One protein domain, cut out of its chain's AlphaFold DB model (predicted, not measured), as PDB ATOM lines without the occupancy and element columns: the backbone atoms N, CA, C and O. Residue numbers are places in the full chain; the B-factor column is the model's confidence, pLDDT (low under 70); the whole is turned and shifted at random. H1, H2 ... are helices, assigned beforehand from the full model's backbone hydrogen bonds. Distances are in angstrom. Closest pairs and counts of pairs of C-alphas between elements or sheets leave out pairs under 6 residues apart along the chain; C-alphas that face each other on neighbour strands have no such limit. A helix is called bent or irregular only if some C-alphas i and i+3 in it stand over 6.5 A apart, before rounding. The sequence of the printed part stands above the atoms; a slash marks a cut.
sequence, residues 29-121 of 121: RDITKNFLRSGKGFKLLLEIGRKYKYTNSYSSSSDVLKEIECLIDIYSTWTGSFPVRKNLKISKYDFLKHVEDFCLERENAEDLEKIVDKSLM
ATOM      1  N   ARG A  29     463.544 376.522 385.058       86.56
ATOM      2  CA  ARG A  29     464.968 376.737 384.811       86.56
ATOM      3  C   ARG A  29     465.203 377.925 383.882       86.56
ATOM      4  O   ARG A  29     465.976 378.817 384.219       86.56
ATOM      5  N   ASP A  30     464.488 377.986 382.758       88.69
ATOM      6  CA  ASP A  30     464.614 379.094 381.801       88.69
ATOM      7  C   ASP A  30     464.129 380.416 382.397       88.69
ATOM      8  O   ASP A  30     464.717 381.468 382.151       88.69
ATOM      9  N   ILE A  31     463.056 380.389 383.189       90.19
ATOM     10  CA  ILE A  31     462.505 381.594 383.814       90.19
ATOM     11  C   ILE A  31     463.474 382.135 384.868       90.19
ATOM     12  O   ILE A  31     463.733 383.340 384.882       90.19
ATOM     13  N   THR A  32     464.042 381.267 385.706       90.69
ATOM     14  CA  THR A  32     465.083 381.619 386.682       90.69
ATOM     15  C   THR A  32     466.306 382.199 385.975       90.69
ATOM     16  O   THR A  32     466.732 383.309 386.301       90.69
ATOM     17  N   LYS A  33     466.803 381.522 384.929       90.12
ATOM     18  CA  LYS A  33     467.935 381.977 384.106       90.12
ATOM     19  C   LYS A  33     467.676 383.357 383.503       90.12
ATOM     20  O   LYS A  33     468.487 384.268 383.652       90.12
ATOM     21  N   ASN A  34     466.523 383.539 382.863       91.25
ATOM     22  CA  ASN A  34     466.147 384.800 382.226       91.25
ATOM     23  C   ASN A  34     465.960 385.927 383.246       91.25
ATOM     24  O   ASN A  34     466.373 387.056 382.990       91.25
ATOM     25  N   PHE A  35     465.375 385.640 384.412       92.62
ATOM     26  CA  PHE A  35     465.214 386.626 385.475       92.62
ATOM     27  C   PHE A  35     466.569 387.117 385.989       92.62
ATOM     28  O   PHE A  35     466.802 388.329 386.006       92.62
ATOM     29  N   LEU A  36     467.479 386.196 386.318       90.88
ATOM     30  CA  LEU A  36     468.835 386.519 386.767       90.88
ATOM     31  C   LEU A  36     469.611 387.326 385.713       90.88
ATOM     32  O   LEU A  36     470.287 388.294 386.052       90.88
ATOM     33  N   ARG A  37     469.422 387.018 384.424       88.81
ATOM     34  CA  ARG A  37     470.054 387.745 383.310       88.81
ATOM     35  C   ARG A  37     469.435 389.104 382.990       88.81
ATOM     36  O   ARG A  37     470.084 389.941 382.372       88.81
ATOM     37  N   SER A  38     468.194 389.353 383.399       87.69
ATOM     38  CA  SER A  38     467.435 390.554 383.012       87.69
ATOM     39  C   SER A  38     467.872 391.854 383.710       87.69
ATOM     40  O   SER A  38     467.184 392.870 383.598       87.69
ATOM     41  N   GLY A  39     468.946 391.835 384.505       78.62
ATOM     42  CA  GLY A  39     469.374 392.939 385.376       78.62
ATOM     43  C   GLY A  39     468.460 393.152 386.592       78.62
ATOM     44  O   GLY A  39     468.932 393.473 387.680       78.62
ATOM     45  N   LYS A  40     467.154 392.876 386.465       85.56
ATOM     46  CA  LYS A  40     466.194 392.862 387.583       85.56
ATOM     47  C   LYS A  40     466.546 391.802 388.624       85.56
ATOM     48  O   LYS A  40     466.292 392.022 389.803       85.56
ATOM     49  N   GLY A  41     467.159 390.703 388.180       87.00
ATOM     50  CA  GLY A  41     467.576 389.594 389.025       87.00
ATOM     51  C   GLY A  41     468.529 389.989 390.143       87.00
ATOM     52  O   GLY A  41     468.383 389.484 391.242       87.00
ATOM     53  N   PHE A  42     469.435 390.941 389.913       90.25
ATOM     54  CA  PHE A  42     470.402 391.381 390.927       90.25
ATOM     55  C   PHE A  42     470.160 392.800 391.429       90.25
ATOM     56  O   PHE A  42     470.794 393.215 392.394       90.25
ATOM     57  N   LYS A  43     469.227 393.545 390.822       90.06
ATOM     58  CA  LYS A  43     468.993 394.962 391.126       90.06
ATOM     59  C   LYS A  43     468.853 395.238 392.626       90.06
ATOM     60  O   LYS A  43     469.540 396.115 393.135       90.06
ATOM     61  N   LEU A  44     468.010 394.474 393.326       91.12
ATOM     62  CA  LEU A  44     467.807 394.648 394.767       91.12
ATOM     63  C   LEU A  44     469.104 394.413 395.556       91.12
ATOM     64  O   LEU A  44     469.465 395.231 396.395       91.12
ATOM     65  N   LEU A  45     469.816 393.320 395.264       91.31
ATOM     66  CA  LEU A  45     471.060 392.975 395.953       91.31
ATOM     67  C   LEU A  45     472.157 394.013 395.697       91.31
ATOM     68  O   LEU A  45     472.864 394.383 396.625       91.31
ATOM     69  N   LEU A  46     472.261 394.534 394.472       89.88
ATOM     70  CA  LEU A  46     473.212 395.592 394.125       89.88
ATOM     71  C   LEU A  46     472.876 396.913 394.827       89.88
ATOM     72  O   LEU A  46     473.765 397.586 395.341       89.88
ATOM     73  N   GLU A  47     471.599 397.300 394.867       89.88
ATOM     74  CA  GLU A  47     471.156 398.513 395.562       89.88
ATOM     75  C   GLU A  47     471.404 398.437 397.068       89.88
ATOM     76  O   GLU A  47     471.852 399.420 397.663       89.88
ATOM     77  N   ILE A  48     471.126 397.279 397.672       89.62
ATOM     78  CA  ILE A  48     471.392 397.036 399.087       89.62
ATOM     79  C   ILE A  48     472.897 397.004 399.314       89.62
ATOM     80  O   ILE A  48     473.370 397.809 400.098       89.62
ATOM     81  N   GLY A  49     473.665 396.196 398.581       87.50
ATOM     82  CA  GLY A  49     475.118 396.075 398.743       87.50
ATOM     83  C   GLY A  49     475.876 397.401 398.614       87.50
ATOM     84  O   GLY A  49     476.826 397.636 399.351       87.50
ATOM     85  N   ARG A  50     475.419 398.326 397.758       86.88
ATOM     86  CA  ARG A  50     475.991 399.687 397.651       86.88
ATOM     87  C   ARG A  50     475.740 400.561 398.882       86.88
ATOM     88  O   ARG A  50     476.513 401.473 399.156       86.88
ATOM     89  N   LYS A  51     474.628 400.337 399.582       86.00
ATOM     90  CA  LYS A  51     474.217 401.104 400.772       86.00
ATOM     91  C   LYS A  51     474.625 400.419 402.071       86.00
ATOM     92  O   LYS A  51     474.782 401.088 403.091       86.00
ATOM     93  N   TYR A  52     474.754 399.101 402.030       83.44
ATOM     94  CA  TYR A  52     474.989 398.252 403.173       83.44
ATOM     95  C   TYR A  52     476.439 398.393 403.610       83.44
ATOM     96  O   TYR A  52     477.368 398.030 402.893       83.44
ATOM     97  N   LYS A  53     476.636 398.968 404.794       78.06
ATOM     98  CA  LYS A  53     477.955 399.091 405.405       78.06
ATOM     99  C   LYS A  53     478.078 397.999 406.446       78.06
ATOM    100  O   LYS A  53     477.483 398.117 407.512       78.06
ATOM    101  N   TYR A  54     478.859 396.973 406.130       70.31
ATOM    102  CA  TYR A  54     479.191 395.939 407.097       70.31
ATOM    103  C   TYR A  54     479.877 396.584 408.303       70.31
ATOM    104  O   TYR A  54     480.920 397.238 408.170       70.31
ATOM    105  N   THR A  55     479.275 396.461 409.481       70.94
ATOM    106  CA  THR A  55     479.857 397.005 410.705       70.94
ATOM    107  C   THR A  55     480.896 396.026 411.219       70.94
ATOM    108  O   THR A  55     480.562 394.999 411.794       70.94
ATOM    109  N   ASN A  56     482.178 396.355 411.062       67.31
ATOM    110  CA  ASN A  56     483.275 395.488 411.508       67.31
ATOM    111  C   ASN A  56     483.510 395.519 413.037       67.31
ATOM    112  O   ASN A  56     484.547 395.079 413.526       67.31
ATOM    113  N   SER A  57     482.569 396.088 413.794       75.25
ATOM    114  CA  SER A  57     482.613 396.218 415.248       75.25
ATOM    115  C   SER A  57     481.355 395.588 415.830       75.25
ATOM    116  O   SER A  57     480.306 396.222 415.921       75.25
ATOM    117  N   TYR A  58     481.471 394.318 416.207       82.06
ATOM    118  CA  TYR A  58     480.452 393.627 416.984       82.06
ATOM    119  C   TYR A  58     480.832 393.739 418.451       82.06
ATOM    120  O   TYR A  58     481.881 393.246 418.865       82.06
ATOM    121  N   SER A  59     480.001 394.421 419.233       83.00
ATOM    122  CA  SER A  59     480.240 394.581 420.670       83.00
ATOM    123  C   SER A  59     479.617 393.440 421.475       83.00
ATOM    124  O   SER A  59     479.931 393.262 422.650       83.00
ATOM    125  N   SER A  60     478.736 392.654 420.853       89.75
ATOM    126  CA  SER A  60     478.040 391.541 421.485       89.75
ATOM    127  C   SER A  60     477.585 390.483 420.475       89.75
ATOM    128  O   SER A  60     477.416 390.758 419.286       89.75
ATOM    129  N   SER A  61     477.275 389.281 420.968       89.50
ATOM    130  CA  SER A  61     476.614 388.240 420.167       89.50
ATOM    131  C   SER A  61     475.245 388.683 419.637       89.50
ATOM    132  O   SER A  61     474.811 388.200 418.597       89.50
ATOM    133  N   SER A  62     474.566 389.616 420.316       91.19
ATOM    134  CA  SER A  62     473.295 390.172 419.836       91.19
ATOM    135  C   SER A  62     473.476 390.987 418.558       91.19
ATOM    136  O   SER A  62     472.603 390.943 417.695       91.19
ATOM    137  N   ASP A  63     474.598 391.692 418.408       90.06
ATOM    138  CA  ASP A  63     474.880 392.475 417.202       90.06
ATOM    139  C   ASP A  63     475.116 391.557 416.000       90.06
ATOM    140  O   ASP A  63     474.610 391.816 414.913       90.06
ATOM    141  N   VAL A  64     475.798 390.428 416.220       89.44
ATOM    142  CA  VAL A  64     475.980 389.388 415.197       89.44
ATOM    143  C   VAL A  64     474.641 388.766 414.792       89.44
ATOM    144  O   VAL A  64     474.385 388.581 413.608       89.44
ATOM    145  N   LEU A  65     473.763 388.459 415.754       92.06
ATOM    146  CA  LEU A  65     472.445 387.893 415.449       92.06
ATOM    147  C   LEU A  65     471.588 388.847 414.611       92.06
ATOM    148  O   LEU A  65     471.000 388.412 413.628       92.06
ATOM    149  N   LYS A  66     471.582 390.144 414.941       90.25
ATOM    150  CA  LYS A  66     470.868 391.165 414.155       90.25
ATOM    151  C   LYS A  66     471.392 391.261 412.725       90.25
ATOM    152  O   LYS A  66     470.608 391.419 411.794       90.25
ATOM    153  N   GLU A  67     472.706 391.158 412.549       89.38
ATOM    154  CA  GLU A  67     473.332 391.146 411.228       89.38
ATOM    155  C   GLU A  67     472.860 389.939 410.405       89.38
ATOM    156  O   GLU A  67     472.445 390.078 409.255       89.38
ATOM    157  N   ILE A  68     472.865 388.750 411.015       90.38
ATOM    158  CA  ILE A  68     472.392 387.514 410.382       90.38
ATOM    159  C   ILE A  68     470.909 387.626 410.010       90.38
ATOM    160  O   ILE A  68     470.537 387.283 408.889       90.38
ATOM    161  N   GLU A  69     470.065 388.124 410.916       91.25
ATOM    162  CA  GLU A  69     468.638 388.356 410.659       91.25
ATOM    163  C   GLU A  69     468.436 389.314 409.479       91.25
ATOM    164  O   GLU A  69     467.661 389.017 408.568       91.25
ATOM    165  N   CYS A  70     469.203 390.407 409.430       90.75
ATOM    166  CA  CYS A  70     469.148 391.358 408.325       90.75
ATOM    167  C   CYS A  70     469.519 390.704 406.987       90.75
ATOM    168  O   CYS A  70     468.809 390.876 405.994       90.75
ATOM    169  N   LEU A  71     470.584 389.897 406.950       91.00
ATOM    170  CA  LEU A  71     470.976 389.152 405.752       91.00
ATOM    171  C   LEU A  71     469.878 388.178 405.306       91.00
ATOM    172  O   LEU A  71     469.538 388.133 404.122       91.00
ATOM    173  N   ILE A  72     469.287 387.431 406.241       91.44
ATOM    174  CA  ILE A  72     468.178 386.513 405.951       91.44
ATOM    175  C   ILE A  72     466.994 387.273 405.342       91.44
ATOM    176  O   ILE A  72     466.411 386.801 404.359       91.44
ATOM    177  N   ASP A  73     466.657 388.449 405.866       91.56
ATOM    178  CA  ASP A  73     465.569 389.285 405.355       91.56
ATOM    179  C   ASP A  73     465.859 389.832 403.957       91.56
ATOM    180  O   ASP A  73     464.977 389.811 403.086       91.56
ATOM    181  N   ILE A  74     467.098 390.259 403.698       92.44
ATOM    182  CA  ILE A  74     467.551 390.712 402.378       92.44
ATOM    183  C   ILE A  74     467.356 389.593 401.347       92.44
ATOM    184  O   ILE A  74     466.682 389.795 400.331       92.44
ATOM    185  N   TYR A  75     467.879 388.395 401.616       92.75
ATOM    186  CA  TYR A  75     467.775 387.260 400.692       92.75
ATOM    187  C   TYR A  75     466.343 386.727 400.565       92.75
ATOM    188  O   TYR A  75     465.907 386.350 399.474       92.75
ATOM    189  N   SER A  76     465.562 386.745 401.646       90.44
ATOM    190  CA  SER A  76     464.142 386.370 401.620       90.44
ATOM    191  C   SER A  76     463.306 387.335 400.778       90.44
ATOM    192  O   SER A  76     462.416 386.918 400.037       90.44
ATOM    193  N   THR A  77     463.596 388.632 400.862       91.94
ATOM    194  CA  THR A  77     462.926 389.660 400.055       91.94
ATOM    195  C   THR A  77     463.327 389.539 398.588       91.94
ATOM    196  O   THR A  77     462.482 389.573 397.692       91.94
ATOM    197  N   TRP A  78     464.617 389.325 398.335       93.88
ATOM    198  CA  TRP A  78     465.156 389.109 397.000       93.88
ATOM    199  C   TRP A  78     464.531 387.897 396.305       93.88
ATOM    200  O   TRP A  78     464.012 388.020 395.194       93.88
ATOM    201  N   THR A  79     464.486 386.749 396.978       92.00
ATOM    202  CA  THR A  79     463.861 385.529 396.446       92.00
ATOM    203  C   THR A  79     462.364 385.694 396.169       92.00
ATOM    204  O   THR A  79     461.839 385.094 395.229       92.00
ATOM    205  N   GLY A  80     461.675 386.570 396.904       89.81
ATOM    206  CA  GLY A  80     460.288 386.957 396.628       89.81
ATOM    207  C   GLY A  80     460.075 387.636 395.267       89.81
ATOM    208  O   GLY A  80     458.959 387.637 394.751       89.81
ATOM    209  N   SER A  81     461.135 388.169 394.652       91.44
ATOM    210  CA  SER A  81     461.073 388.835 393.345       91.44
ATOM    211  C   SER A  81     461.097 387.861 392.160       91.44
ATOM    212  O   SER A  81     460.821 388.269 391.030       91.44
ATOM    213  N   PHE A  82     461.405 386.580 392.388       92.06
ATOM    214  CA  PHE A  82     461.484 385.589 391.318       92.06
ATOM    215  C   PHE A  82     460.088 385.255 390.779       92.06
ATOM    216  O   PHE A  82     459.211 384.851 391.550       92.06
ATOM    217  N   PRO A  83     459.871 385.303 389.451       90.44
ATOM    218  CA  PRO A  83     458.594 384.912 388.860       90.44
ATOM    219  C   PRO A  83     458.212 383.469 389.200       90.44
ATOM    220  O   PRO A  83     457.032 383.174 389.389       90.44
ATOM    221  N   VAL A  84     459.218 382.591 389.335       88.31
ATOM    222  CA  VAL A  84     458.992 381.171 389.612       88.31
ATOM    223  C   VAL A  84     458.425 380.892 390.998       88.31
ATOM    224  O   VAL A  84     457.710 379.910 391.194       88.31
ATOM    225  N   ARG A  85     458.669 381.799 391.950       84.69
ATOM    226  CA  ARG A  85     458.281 381.641 393.351       84.69
ATOM    227  C   ARG A  85     456.772 381.476 393.526       84.69
ATOM    228  O   ARG A  85     456.344 380.757 394.419       84.69
ATOM    229  N   LYS A  86     455.967 382.106 392.665       79.56
ATOM    230  CA  LYS A  86     454.494 382.075 392.745       79.56
ATOM    231  C   LYS A  86     453.898 380.693 392.476       79.56
ATOM    232  O   LYS A  86     452.789 380.422 392.923       79.56
ATOM    233  N   ASN A  87     454.623 379.840 391.756       79.81
ATOM    234  CA  ASN A  87     454.143 378.524 391.339       79.81
ATOM    235  C   ASN A  87     454.711 377.387 392.201       79.81
ATOM    236  O   ASN A  87     454.225 376.261 392.127       79.81
ATOM    237  N   LEU A  88     455.697 377.683 393.053       82.50
ATOM    238  CA  LEU A  88     456.373 376.705 393.898       82.50
ATOM    239  C   LEU A  88     455.813 376.732 395.325       82.50
ATOM    240  O   LEU A  88     455.898 377.735 396.030       82.50
ATOM    241  N   LYS A  89     455.287 375.592 395.783       85.81
ATOM    242  CA  LYS A  89     454.829 375.391 397.169       85.81
ATOM    243  C   LYS A  89     455.973 374.920 398.075       85.81
ATOM    244  O   LYS A  89     455.859 373.884 398.720       85.81
ATOM    245  N   ILE A  90     457.082 375.660 398.096       88.94
ATOM    246  CA  ILE A  90     458.259 375.337 398.922       88.94
ATOM    247  C   ILE A  90     458.555 376.455 399.923       88.94
ATOM    248  O   ILE A  90     458.117 377.598 399.738       88.94
ATOM    249  N   SER A  91     459.293 376.166 400.997       90.62
ATOM    250  CA  SER A  91     459.625 377.193 401.990       90.62
ATOM    251  C   SER A  91     460.530 378.283 401.392       90.62
ATOM    252  O   SER A  91     461.033 378.158 400.270       90.62
ATOM    253  N   LYS A  92     460.692 379.410 402.099       87.75
ATOM    254  CA  LYS A  92     461.612 380.478 401.667       87.75
ATOM    255  C   LYS A  92     463.055 379.964 401.620       87.75
ATOM    256  O   LYS A  92     463.761 380.246 400.659       87.75
ATOM    257  N   TYR A  93     463.440 379.168 402.617       89.69
ATOM    258  CA  TYR A  93     464.774 378.584 402.737       89.69
ATOM    259  C   TYR A  93     465.049 377.547 401.646       89.69
ATOM    260  O   TYR A  93     466.089 377.618 401.002       89.69
ATOM    261  N   ASP A  94     464.088 376.664 401.354       91.12
ATOM    262  CA  ASP A  94     464.243 375.673 400.275       91.12
ATOM    263  C   ASP A  94     464.395 376.347 398.912       91.12
ATOM    264  O   ASP A  94     465.144 375.892 398.054       91.12
ATOM    265  N   PHE A  95     463.699 377.466 398.701       91.75
ATOM    266  CA  PHE A  95     463.832 378.218 397.462       91.75
ATOM    267  C   PHE A  95     465.137 378.995 397.378       91.75
ATOM    268  O   PHE A  95     465.728 379.054 396.305       91.75
ATOM    269  N   LEU A  96     465.608 379.559 398.490       91.25
ATOM    270  CA  LEU A  96     466.941 380.146 398.538       91.25
ATOM    271  C   LEU A  96     467.999 379.093 398.189       91.25
ATOM    272  O   LEU A  96     468.865 379.370 397.366       91.25
ATOM    273  N   LYS A  97     467.863 377.872 398.723       90.69
ATOM    274  CA  LYS A  97     468.741 376.746 398.396       90.69
ATOM    275  C   LYS A  97     468.663 376.358 396.919       90.69
ATOM    276  O   LYS A  97     469.686 376.207 396.267       90.69
ATOM    277  N   HIS A  98     467.457 376.293 396.359       89.88
ATOM    278  CA  HIS A  98     467.255 376.034 394.934       89.88
ATOM    279  C   HIS A  98     467.937 377.081 394.034       89.88
ATOM    280  O   HIS A  98     468.531 376.732 393.015       89.88
ATOM    281  N   VAL A  99     467.865 378.365 394.400       90.88
ATOM    282  CA  VAL A  99     468.541 379.447 393.667       90.88
ATOM    283  C   VAL A  99     470.059 379.373 393.840       90.88
ATOM    284  O   VAL A  99     470.781 379.594 392.872       90.88
ATOM    285  N   GLU A 100     470.548 379.047 395.038       90.88
ATOM    286  CA  GLU A 100     471.973 378.814 395.293       90.88
ATOM    287  C   GLU A 100     472.512 377.697 394.392       90.88
ATOM    288  O   GLU A 100     473.470 377.920 393.652       90.88
ATOM    289  N   ASP A 101     471.855 376.537 394.387       91.00
ATOM    290  CA  ASP A 101     472.258 375.391 393.574       91.00
ATOM    291  C   ASP A 101     472.258 375.754 392.080       91.00
ATOM    292  O   ASP A 101     473.220 375.456 391.374       91.00
ATOM    293  N   PHE A 102     471.241 376.490 391.611       90.88
ATOM    294  CA  PHE A 102     471.179 376.991 390.236       90.88
ATOM    295  C   PHE A 102     472.371 377.896 389.880       90.88
ATOM    296  O   PHE A 102     472.926 377.783 388.787       90.88
ATOM    297  N   CYS A 103     472.762 378.808 390.773       89.12
ATOM    298  CA  CYS A 103     473.886 379.722 390.548       89.12
ATOM    299  C   CYS A 103     475.245 379.007 390.575       89.12
ATOM    300  O   CYS A 103     476.164 379.442 389.882       89.12
ATOM    301  N   LEU A 104     475.373 377.927 391.352       88.69
ATOM    302  CA  LEU A 104     476.595 377.124 391.458       88.69
ATOM    303  C   LEU A 104     476.787 376.149 390.288       88.69
ATOM    304  O   LEU A 104     477.895 375.647 390.084       88.69
ATOM    305  N   GLU A 105     475.746 375.877 389.497       91.00
ATOM    306  CA  GLU A 105     475.897 375.138 388.244       91.00
ATOM    307  C   GLU A 105     476.906 375.857 387.336       91.00
ATOM    308  O   GLU A 105     476.711 377.014 386.961       91.00
ATOM    309  N   ARG A 106     477.972 375.152 386.935       80.75
ATOM    310  CA  ARG A 106     479.089 375.713 386.153       80.75
ATOM    311  C   ARG A 106     478.639 376.493 384.911       80.75
ATOM    312  O   ARG A 106     479.201 377.537 384.612       80.75
ATOM    313  N   GLU A 107     477.613 375.997 384.218       83.62
ATOM    314  CA  GLU A 107     477.031 376.644 383.031       83.62
ATOM    315  C   GLU A 107     476.447 378.035 383.338       83.62
ATOM    316  O   GLU A 107     476.452 378.921 382.488       83.62
ATOM    317  N   ASN A 108     475.925 378.237 384.548       85.75
ATOM    318  CA  ASN A 108     475.307 379.495 384.951       85.75
ATOM    319  C   ASN A 108     476.321 380.431 385.616       85.75
ATOM    320  O   ASN A 108     476.244 381.635 385.387       85.75
ATOM    321  N   ALA A 109     477.267 379.900 386.396       84.62
ATOM    322  CA  ALA A 109     478.232 380.688 387.163       84.62
ATOM    323  C   ALA A 109     479.027 381.676 386.289       84.62
ATOM    324  O   ALA A 109     479.002 382.878 386.551       84.62
ATOM    325  N   GLU A 110     479.642 381.191 385.203       84.50
ATOM    326  CA  GLU A 110     480.465 382.018 384.300       84.50
ATOM    327  C   GLU A 110     479.659 383.147 383.630       84.50
ATOM    328  O   GLU A 110     480.170 384.238 383.370       84.50
ATOM    329  N   ASP A 111     478.384 382.891 383.330       85.31
ATOM    330  CA  ASP A 111     477.501 383.868 382.697       85.31
ATOM    331  C   ASP A 111     476.977 384.903 383.699       85.31
ATOM    332  O   ASP A 111     476.813 386.074 383.350       85.31
ATOM    333  N   LEU A 112     476.706 384.493 384.940       85.88
ATOM    334  CA  LEU A 112     476.237 385.387 385.997       85.88
ATOM    335  C   LEU A 112     477.353 386.307 386.498       85.88
ATOM    336  O   LEU A 112     477.088 387.489 386.709       85.88
ATOM    337  N   GLU A 113     478.587 385.812 386.612       85.81
ATOM    338  CA  GLU A 113     479.758 386.601 387.019       85.81
ATOM    339  C   GLU A 113     479.967 387.809 386.092       85.81
ATOM    340  O   GLU A 113     479.956 388.954 386.542       85.81
ATOM    341  N   LYS A 114     479.967 387.584 384.770       86.50
ATOM    342  CA  LYS A 114     480.073 388.657 383.761       86.50
ATOM    343  C   LYS A 114     478.973 389.715 383.884       86.50
ATOM    344  O   LYS A 114     479.197 390.893 383.599       86.50
ATOM    345  N   ILE A 115     477.759 389.303 384.248       85.88
ATOM    346  CA  ILE A 115     476.613 390.209 384.398       85.88
ATOM    347  C   ILE A 115     476.760 391.054 385.658       85.88
ATOM    348  O   ILE A 115     476.470 392.254 385.620       85.88
ATOM    349  N   VAL A 116     477.199 390.442 386.757       83.50
ATOM    350  CA  VAL A 116     477.456 391.142 388.016       83.50
ATOM    351  C   VAL A 116     478.580 392.154 387.823       83.50
ATOM    352  O   VAL A 116     478.358 393.327 388.111       83.50
ATOM    353  N   ASP A 117     479.704 391.762 387.223       85.56
ATOM    354  CA  ASP A 117     480.834 392.657 386.947       85.56
ATOM    355  C   ASP A 117     480.419 393.865 386.107       85.56
ATOM    356  O   ASP A 117     480.680 395.011 386.472       85.56
ATOM    357  N   LYS A 118     479.673 393.632 385.019       84.44
ATOM    358  CA  LYS A 118     479.132 394.714 384.186       84.44
ATOM    359  C   LYS A 118     478.183 395.637 384.954       84.44
ATOM    360  O   LYS A 118     478.053 396.801 384.598       84.44
ATOM    361  N   SER A 119     477.482 395.119 385.960       81.12
ATOM    362  CA  SER A 119     476.547 395.901 386.775       81.12
ATOM    363  C   SER A 119     477.238 396.674 387.906       81.12
ATOM    364  O   SER A 119     476.601 397.529 388.530       81.12
ATOM    365  N   LEU A 120     478.502 396.352 388.197       75.38
ATOM    366  CA  LEU A 120     479.342 397.016 389.194       75.38
ATOM    367  C   LEU A 120     480.211 398.138 388.604       75.38
ATOM    368  O   LEU A 120     480.600 399.024 389.366       75.38
ATOM    369  N   MET A 121     480.478 398.113 387.292       71.44
ATOM    370  CA  MET A 121     481.086 399.221 386.532       71.44
ATOM    371  C   MET A 121     480.103 400.377 386.314       71.44
ATOM    372  O   MET A 121     480.568 401.537 386.352       71.44
TER     373      MET A 121
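AT A GLANCE: This is residues 29 to 121 of the 121 residues of an uncharacterized protein of Vittaforma corneae (strain ATCC 50505) (UniProt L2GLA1). The longest helix, H3, reaches out along the longest axis, and H2 runs the opposite way, joined to H3 at the far end by a loop, residues 52 to 60. Near the end of H3 where its residues 74 to 78 touch H2 residues 44 to 45, H5 starts off at a corner, its residues 92 to 96 on H3 residues 75 to 79; H6 turns a second corner from the end of H5 and packs on H1, and small H4 packs on H1 as well. The printed part has 93 residues with six named helices, H1 to H6, and no named strand: all helix. It is only just compact, close to loose, with a radius of gyration of the C-alphas of 14.7 A and spans of 44 by 37 by 21 A.

IN THESE COORDINATES: H3, residues 61 to 79, is 27.1 A long, from C-alpha 61 at (476.614, 388.240, 420.167) to C-alpha 79 at (463.861, 385.529, 396.446). H2, residues 40 to 51, 17.5 A, is irregular: C-alphas 41 and 44 are 7.7 A apart. H5 is residues 92 to 104, 18.4 A. H6, residues 106 to 120, 21.5 A, ends with C-alpha 120 at (479.342, 397.016, 389.194); it is only just irregular, C-alphas 107 and 110 being 6.50 A apart. H1 is residues 29 to 37, 12.2 A; H4 is residues 83 to 87, 8.2 A.

HOW THE PARTS SIT: H3 and H2, a helical hairpin, only just touch, with 3 pairs of C-alphas within 8 A, the closest Leu 44 and Trp 78 at 6.5 A, at a shallow tilt of 27 degrees. H3 touches H5 with residues 75 to 79 alone, about perpendicular at 75 degrees, the closest C-alphas Ser 76 and Lys 92 at 6.4 A. H5 and H6 only just touch, only at the corner, the closest C-alphas Cys 103 and Ala 109 at 5.6 A. H6 touches H1, the same way at a shallow tilt of 23 degrees, the closest C-alphas Arg 37 and Ile 115 at 7.1 A. H1 touches H4, the closest C-alphas Thr 32 and Val 84 at 6.8 A. H3 and H6 are apart. Every O i to N i+4 pair is within hydrogen-bond range in H1, H3 and H5, against 6 of 8 in H2, 8 of 11 in H6 and 0 of 1 in H4, where 1 of 2 O i to N i+3 pairs is.

THE WHOLE: The two C-alphas farthest apart, Asp 30 and Ser 59, are 44.7 A apart. The printed part has no cut and no long link. The mean pLDDT of the printed part is 87.2, and residue 56 is under 70.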